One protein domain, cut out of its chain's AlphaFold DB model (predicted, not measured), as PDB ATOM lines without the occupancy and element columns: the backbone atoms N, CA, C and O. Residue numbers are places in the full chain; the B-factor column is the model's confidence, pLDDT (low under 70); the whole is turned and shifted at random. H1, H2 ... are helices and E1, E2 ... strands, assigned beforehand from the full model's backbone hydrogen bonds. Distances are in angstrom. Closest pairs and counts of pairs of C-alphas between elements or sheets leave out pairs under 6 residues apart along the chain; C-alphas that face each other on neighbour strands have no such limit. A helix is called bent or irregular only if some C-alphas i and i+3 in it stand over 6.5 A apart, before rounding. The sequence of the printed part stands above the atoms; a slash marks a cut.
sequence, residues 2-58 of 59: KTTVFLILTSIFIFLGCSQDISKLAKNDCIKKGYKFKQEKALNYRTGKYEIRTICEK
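This is residues 2 to 58 of the 59 residues of an uncharacterized protein of Malaciobacter halophilus (UniProt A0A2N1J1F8). An arm of residues 2 to 20, most of it helix H1, sticks out from a small body in which the short helix H2 packs on one end of a long, bent hairpin, E1 and E2. The 57 printed residues run H1, H2, E1, E2, a mixed class with one antiparallel sheet, E1 - E2. The whole is an extended rod, radius of gyration of the C-alphas 19.5 A, spanning 62 by 29 by 14 A.

H1, residues 2 to 16, is apart from H2, residues 27 to 32. In H1, 5 of 11 O i to N i+4 pairs and 6 of 12 O i to N i+3 pairs are within hydrogen-bond range; in H2 every O i to N i+4 pair is. The closest C-alphas of H2 and E1, residues 36 to 44, are those of Cys 30 and Phe 37, 6.5 A apart; for H2 and E2, residues 49 to 57, Cys 30 and Cys 56, 5.9 A. E1 and E2 form an antiparallel hairpin at 154 degrees, with N 38 and O 55 at 2.9 A.

H1, 24.5 A long, begins at C-alpha 2 (262.287, 179.174, 244.522). H2 measures 8.6 A. E1, 22.8 A, bends by 57 degrees at residue 41. E2, 23.7 A, ends at C-alpha 57 (232.825, 153.164, 221.605).

The C-alphas of Lys 2 and Lys 49, the two farthest apart, are 62.4 A apart. The printed part has no cut and no long link. Residues 2 to 20 have pLDDT under 70.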
ATOM      1  N   LYS A   2     263.738 179.277 244.811       60.00
ATOM      2  CA  LYS A   2     262.287 179.174 244.522       60.00
ATOM      3  C   LYS A   2     261.956 178.675 243.100       60.00
ATOM      4  O   LYS A   2     260.949 178.009 242.900       60.00
ATOM      5  N   THR A   3     262.823 178.956 242.126       63.66
ATOM      6  CA  THR A   3     262.645 178.610 240.703       63.66
ATOM      7  C   THR A   3     262.865 177.129 240.391       63.66
ATOM      8  O   THR A   3     262.171 176.573 239.546       63.66
ATOM      9  N   THR A   4     263.773 176.458 241.103       65.75
ATOM     10  CA  THR A   4     264.040 175.021 240.933       65.75
ATOM     11  C   THR A   4     262.872 174.153 241.397       65.75
ATOM     12  O   THR A   4     262.551 173.166 240.745       65.75
ATOM     13  N   VAL A   5     262.184 174.546 242.475       68.06
ATOM     14  CA  VAL A   5     260.997 173.832 242.981       68.06
ATOM     15  C   VAL A   5     259.843 173.892 241.976       68.06
ATOM     16  O   VAL A   5     259.150 172.900 241.767       68.06
ATOM     17  N   PHE A   6     259.674 175.033 241.305       64.69
ATOM     18  CA  PHE A   6     258.614 175.224 240.315       64.69
ATOM     19  C   PHE A   6     258.806 174.332 239.077       64.69
ATOM     20  O   PHE A   6     257.854 173.712 238.610       64.69
ATOM     21  N   LEU A   7     260.051 174.192 238.605       65.81
ATOM     22  CA  LEU A   7     260.405 173.324 237.475       65.81
ATOM     23  C   LEU A   7     260.162 171.834 237.766       65.81
ATOM     24  O   LEU A   7     259.676 171.106 236.898       65.81
ATOM     25  N   ILE A   8     260.451 171.390 238.994       69.00
ATOM     26  CA  ILE A   8     260.199 170.009 239.435       69.00
ATOM     27  C   ILE A   8     258.692 169.733 239.508       69.00
ATOM     28  O   ILE A   8     258.245 168.668 239.095       69.00
ATOM     29  N   LEU A   9     257.891 170.700 239.969       65.56
ATOM     30  CA  LEU A   9     256.436 170.544 240.012       65.56
ATOM     31  C   LEU A   9     255.833 170.390 238.610       65.56
ATOM     32  O   LEU A   9     254.942 169.570 238.410       65.56
ATOM     33  N   THR A  10     256.329 171.147 237.628       65.88
ATOM     34  CA  THR A  10     255.814 171.092 236.252       65.88
ATOM     35  C   THR A  10     256.198 169.818 235.500       65.88
ATOM     36  O   THR A  10     255.443 169.398 234.628       65.88
ATOM     37  N   SER A  11     257.317 169.161 235.838       65.44
ATOM     38  CA  SER A  11     257.741 167.935 235.143       65.44
ATOM     39  C   SER A  11     256.880 166.713 235.496       65.44
ATOM     40  O   SER A  11     256.712 165.821 234.666       65.44
ATOM     41  N   ILE A  12     256.270 166.699 236.685       65.31
ATOM     42  CA  ILE A  12     255.426 165.592 237.167       65.31
ATOM     43  C   ILE A  12     254.110 165.493 236.373       65.31
ATOM     44  O   ILE A  12     253.596 164.395 236.161       65.31
ATOM     45  N   PHE A  13     253.582 166.610 235.862       64.12
ATOM     46  CA  PHE A  13     252.301 166.629 235.139       64.12
ATOM     47  C   PHE A  13     252.383 166.155 233.681       64.12
ATOM     48  O   PHE A  13     251.352 165.849 233.082       64.12
ATOM     49  N   ILE A  14     253.583 166.040 233.105       63.50
ATOM     50  CA  ILE A  14     253.768 165.710 231.680       63.50
ATOM     51  C   ILE A  14     253.454 164.223 231.399       63.50
ATOM     52  O   ILE A  14     253.157 163.849 230.266       63.50
ATOM     53  N   PHE A  15     253.414 163.371 232.430       60.25
ATOM     54  CA  PHE A  15     253.193 161.925 232.288       60.25
ATOM     55  C   PHE A  15     251.733 161.458 232.439       60.25
ATOM     56  O   PHE A  15     251.463 160.267 232.315       60.25
ATOM     57  N   LEU A  16     250.765 162.356 232.655       60.31
ATOM     58  CA  LEU A  16     249.345 161.974 232.788       60.31
ATOM     59  C   LEU A  16     248.630 161.737 231.438       60.31
ATOM     60  O   LEU A  16     247.448 161.401 231.405       60.31
ATOM     61  N   GLY A  17     249.338 161.876 230.315       56.28
ATOM     62  CA  GLY A  17     248.786 161.838 228.958       56.28
ATOM     63  C   GLY A  17     248.608 160.454 228.321       56.28
ATOM     64  O   GLY A  17     248.653 160.360 227.096       56.28
ATOM     65  N   CYS A  18     248.410 159.375 229.084       62.03
ATOM     66  CA  CYS A  18     248.037 158.084 228.494       62.03
ATOM     67  C   CYS A  18     246.581 158.136 227.996       62.03
ATOM     68  O   CYS A  18     245.645 157.773 228.708       62.03
ATOM     69  N   SER A  19     246.395 158.583 226.751       64.06
ATOM     70  CA  SER A  19     245.149 158.409 225.997       64.06
ATOM     71  C   SER A  19     244.899 156.910 225.812       64.06
ATOM     72  O   SER A  19     245.457 156.273 224.918       64.06
ATOM     73  N   GLN A  20     244.121 156.308 226.715       68.50
ATOM     74  CA  GLN A  20     243.704 154.917 226.565       68.50
ATOM     75  C   GLN A  20     242.782 154.817 225.350       68.50
ATOM     76  O   GLN A  20     241.680 155.367 225.351       68.50
ATOM     77  N   ASP A  21     243.234 154.104 224.321       76.81
ATOM     78  CA  ASP A  21     242.435 153.772 223.146       76.81
ATOM     79  C   ASP A  21     241.225 152.925 223.574       76.81
ATOM     80  O   ASP A  21     241.329 151.721 223.824       76.81
ATOM     81  N   ILE A  22     240.075 153.592 223.708       81.06
ATOM     82  CA  ILE A  22     238.817 153.011 224.195       81.06
ATOM     83  C   ILE A  22     238.416 151.821 223.323       81.06
ATOM     84  O   ILE A  22     237.920 150.832 223.854       81.06
ATOM     85  N   SER A  23     238.703 151.870 222.016       78.88
ATOM     86  CA  SER A  23     238.319 150.832 221.052       78.88
ATOM     87  C   SER A  23     238.899 149.455 221.366       78.88
ATOM     88  O   SER A  23     238.295 148.441 221.015       78.88
ATOM     89  N   LYS A  24     240.028 149.416 222.085       79.06
ATOM     90  CA  LYS A  24     240.756 148.196 222.456       79.06
ATOM     91  C   LYS A  24     240.406 147.670 223.845       79.06
ATOM     92  O   LYS A  24     241.006 146.694 224.290       79.06
ATOM     93  N   LEU A  25     239.467 148.304 224.550       82.50
ATOM     94  CA  LEU A  25     239.029 147.821 225.857       82.50
ATOM     95  C   LEU A  25     238.420 146.423 225.736       82.50
ATOM     96  O   LEU A  25     237.600 146.149 224.857       82.50
ATOM     97  N   ALA A  26     238.772 145.553 226.681       84.69
ATOM     98  CA  ALA A  26     238.101 144.274 226.837       84.69
ATOM     99  C   ALA A  26     236.603 144.492 227.106       84.69
ATOM    100  O   ALA A  26     236.206 145.483 227.724       84.69
ATOM    101  N   LYS A  27     235.760 143.536 226.693       84.62
ATOM    102  CA  LYS A  27     234.293 143.611 226.836       84.62
ATOM    103  C   LYS A  27     233.856 144.035 228.242       84.62
ATOM    104  O   LYS A  27     233.025 144.929 228.388       84.62
ATOM    105  N   ASN A  28     234.433 143.410 229.265       86.19
ATOM    106  CA  ASN A  28     234.073 143.667 230.658       86.19
ATOM    107  C   ASN A  28     234.426 145.097 231.084       86.19
ATOM    108  O   ASN A  28     233.623 145.743 231.753       86.19
ATOM    109  N   ASP A  29     235.576 145.612 230.657       87.06
ATOM    110  CA  ASP A  29     236.018 146.967 230.998       87.06
ATOM    111  C   ASP A  29     235.246 148.029 230.216       87.06
ATOM    112  O   ASP A  29     234.908 149.074 230.767       87.06
ATOM    113  N   CYS A  30     234.900 147.738 228.957       89.00
ATOM    114  CA  CYS A  30     234.041 148.583 228.133       89.00
ATOM    115  C   CYS A  30     232.684 148.827 228.810       89.00
ATOM    116  O   CYS A  30     232.267 149.969 229.002       89.00
ATOM    117  N   ILE A  31     232.030 147.745 229.249       87.25
ATOM    118  CA  ILE A  31     230.718 147.806 229.903       87.25
ATOM    119  C   ILE A  31     230.827 148.479 231.276       87.25
ATOM    120  O   ILE A  31     230.015 149.344 231.594       87.25
ATOM    121  N   LYS A  32     231.849 148.139 232.077       89.81
ATOM    122  CA  LYS A  32     232.073 148.751 233.401       89.81
ATOM    123  C   LYS A  32     232.278 150.264 233.329       89.81
ATOM    124  O   LYS A  32     231.822 150.975 234.214       89.81
ATOM    125  N   LYS A  33     232.943 150.756 232.278       88.00
ATOM    126  CA  LYS A  33     233.139 152.194 232.039       88.00
ATOM    127  C   LYS A  33     231.904 152.890 231.443       88.00
ATOM    128  O   LYS A  33     231.957 154.090 231.193       88.00
ATOM    129  N   GLY A  34     230.800 152.170 231.221       89.25
ATOM    130  CA  GLY A  34     229.556 152.719 230.672       89.25
ATOM    131  C   GLY A  34     229.589 152.970 229.161       89.25
ATOM    132  O   GLY A  34     228.740 153.692 228.639       89.25
ATOM    133  N   TYR A  35     230.564 152.396 228.455       91.06
ATOM    134  CA  TYR A  35     230.696 152.511 227.006       91.06
ATOM    135  C   TYR A  35     229.836 151.478 226.275       91.06
ATOM    136  O   TYR A  35     229.387 150.477 226.841       91.06
ATOM    137  N   LYS A  36     229.590 151.727 224.989       89.81
ATOM    138  CA  LYS A  36     228.808 150.836 224.138       89.81
ATOM    139  C   LYS A  36     229.725 149.791 223.514       89.81
ATOM    140  O   LYS A  36     230.684 150.110 222.819       89.81
ATOM    141  N   PHE A  37     229.396 148.528 223.754       90.56
ATOM    142  CA  PHE A  37     230.082 147.389 223.159       90.56
ATOM    143  C   PHE A  37     229.319 146.903 221.925       90.56
ATOM    144  O   PHE A  37     228.119 146.632 222.006       90.56
ATOM    145  N   LYS A  38     230.009 146.773 220.791       90.31
ATOM    146  CA  LYS A  38     229.456 146.267 219.529       90.31
ATOM    147  C   LYS A  38     230.361 145.203 218.923       90.31
ATOM    148  O   LYS A  38     231.565 145.166 219.169       90.31
ATOM    149  N   GLN A  39     229.762 144.353 218.100       90.62
ATOM    150  CA  GLN A  39     230.478 143.457 217.205       90.62
ATOM    151  C   GLN A  39     230.125 143.834 215.775       90.62
ATOM    152  O   GLN A  39     228.947 143.965 215.449       90.62
ATOM    153  N   GLU A  40     231.137 144.008 214.937       91.12
ATOM    154  CA  GLU A  40     230.957 144.271 213.516       91.12
ATOM    155  C   GLU A  40     231.735 143.265 212.676       91.12
ATOM    156  O   GLU A  40     232.757 142.716 213.094       91.12
ATOM    157  N   LYS A  41     231.235 143.011 211.469       93.62
ATOM    158  CA  LYS A  41     231.911 142.174 210.486       93.62
ATOM    159  C   LYS A  41     232.789 143.078 209.626       93.62
ATOM    160  O   LYS A  41     232.268 143.850 208.827       93.62
ATOM    161  N   ALA A  42     234.103 142.970 209.775       92.56
ATOM    162  CA  ALA A  42     235.067 143.799 209.062       92.56
ATOM    163  C   ALA A  42     235.933 142.952 208.125       92.56
ATOM    164  O   ALA A  42     236.314 141.829 208.458       92.56
ATOM    165  N   LEU A  43     236.259 143.489 206.947       95.00
ATOM    166  CA  LEU A  43     237.181 142.841 206.019       95.00
ATOM    167  C   LEU A  43     238.615 142.977 206.541       95.00
ATOM    168  O   LEU A  43     239.107 144.080 206.790       95.00
ATOM    169  N   ASN A  44     239.308 141.856 206.687       94.00
ATOM    170  CA  ASN A  44     240.733 141.848 206.953       94.00
ATOM    171  C   ASN A  44     241.494 141.948 205.626       94.00
ATOM    172  O   ASN A  44     241.630 140.965 204.903       94.00
ATOM    173  N   TYR A  45     242.024 143.132 205.318       94.25
ATOM    174  CA  TYR A  45     242.760 143.383 204.072       94.25
ATOM    175  C   TYR A  45     244.027 142.533 203.904       94.25
ATOM    176  O   TYR A  45     244.472 142.331 202.781       94.25
ATOM    177  N   ARG A  46     244.596 141.996 204.994       95.12
ATOM    178  CA  ARG A  46     245.764 141.106 204.923       95.12
ATOM    179  C   ARG A  46     245.387 139.706 204.439       95.12
ATOM    180  O   ARG A  46     246.197 139.051 203.796       95.12
ATOM    181  N   THR A  47     244.194 139.223 204.792       95.62
ATOM    182  CA  THR A  47     243.747 137.847 204.505       95.62
ATOM    183  C   THR A  47     242.648 137.771 203.446       95.62
ATOM    184  O   THR A  47     242.353 136.681 202.962       95.62
ATOM    185  N   GLY A  48     242.015 138.896 203.105       96.50
ATOM    186  CA  GLY A  48     240.854 138.968 202.216       96.50
ATOM    187  C   GLY A  48     239.570 138.382 202.815       96.50
ATOM    188  O   GLY A  48     238.576 138.235 202.110       96.50
ATOM    189  N   LYS A  49     239.571 138.020 204.104       96.69
ATOM    190  CA  LYS A  49     238.435 137.374 204.776       96.69
ATOM    191  C   LYS A  49     237.718 138.349 205.693       96.69
ATOM    192  O   LYS A  49     238.329 139.237 206.282       96.69
ATOM    193  N   TYR A  50     236.413 138.163 205.837       95.19
ATOM    194  CA  TYR A  50     235.649 138.884 206.843       95.19
ATOM    195  C   TYR A  50     235.830 138.241 208.213       95.19
ATOM    196  O   TYR A  50     235.660 137.032 208.366       95.19
ATOM    197  N   GLU A  51     236.116 139.070 209.207       94.81
ATOM    198  CA  GLU A  51     236.337 138.677 210.595       94.81
ATOM    199  C   GLU A  51     235.410 139.489 211.507       94.81
ATOM    200  O   GLU A  51     235.051 140.631 211.205       94.81
ATOM    201  N   ILE A  52     234.994 138.891 212.625       91.81
ATOM    202  CA  ILE A  52     234.204 139.590 213.641       91.81
ATOM    203  C   ILE A  52     235.168 140.412 214.494       91.81
ATOM    204  O   ILE A  52     236.056 139.859 215.140       91.81
ATOM    205  N   ARG A  53     234.985 141.733 214.507       88.00
ATOM    206  CA  ARG A  53     235.726 142.661 215.359       88.00
ATOM    207  C   ARG A  53     234.837 143.162 216.480       88.00
ATOM    208  O   ARG A  53     233.697 143.562 216.263       88.00
ATOM    209  N   THR A  54     235.377 143.148 217.688       86.38
ATOM    210  CA  THR A  54     234.768 143.785 218.854       86.38
ATOM    211  C   THR A  54     235.219 145.229 218.942       86.38
ATOM    212  O   THR A  54     236.418 145.494 218.938       86.38
ATOM    213  N   ILE A  55     234.255 146.139 219.050       90.38
ATOM    214  CA  ILE A  55     234.484 147.575 219.179       90.38
ATOM    215  C   ILE A  55     233.861 148.056 220.479       90.38
ATOM    216  O   ILE A  55     232.705 147.754 220.788       90.38
ATOM    217  N   CYS A  56     234.641 148.833 221.221       90.06
ATOM    218  CA  CYS A  56     234.153 149.626 222.333       90.06
ATOM    219  C   CYS A  56     234.153 151.111 221.945       90.06
ATOM    220  O   CYS A  56     235.193 151.674 221.611       90.06
ATOM    221  N   GLU A  57     232.993 151.756 221.982       89.19
ATOM    222  CA  GLU A  57     232.825 153.164 221.605       89.19
ATOM    223  C   GLU A  57     232.125 153.945 222.725       89.19
ATOM    224  O   GLU A  57     231.362 153.383 223.517       89.19
ATOM    225  N   LYS A  58     232.370 155.259 222.806       84.62
ATOM    226  CA  LYS A  58     231.593 156.123 223.707       84.62
ATOM    227  C   LYS A  58     230.112 156.059 223.308       84.62
ATOM    228  O   LYS A  58     229.806 155.992 222.120       84.62
TER     229      LYS A  58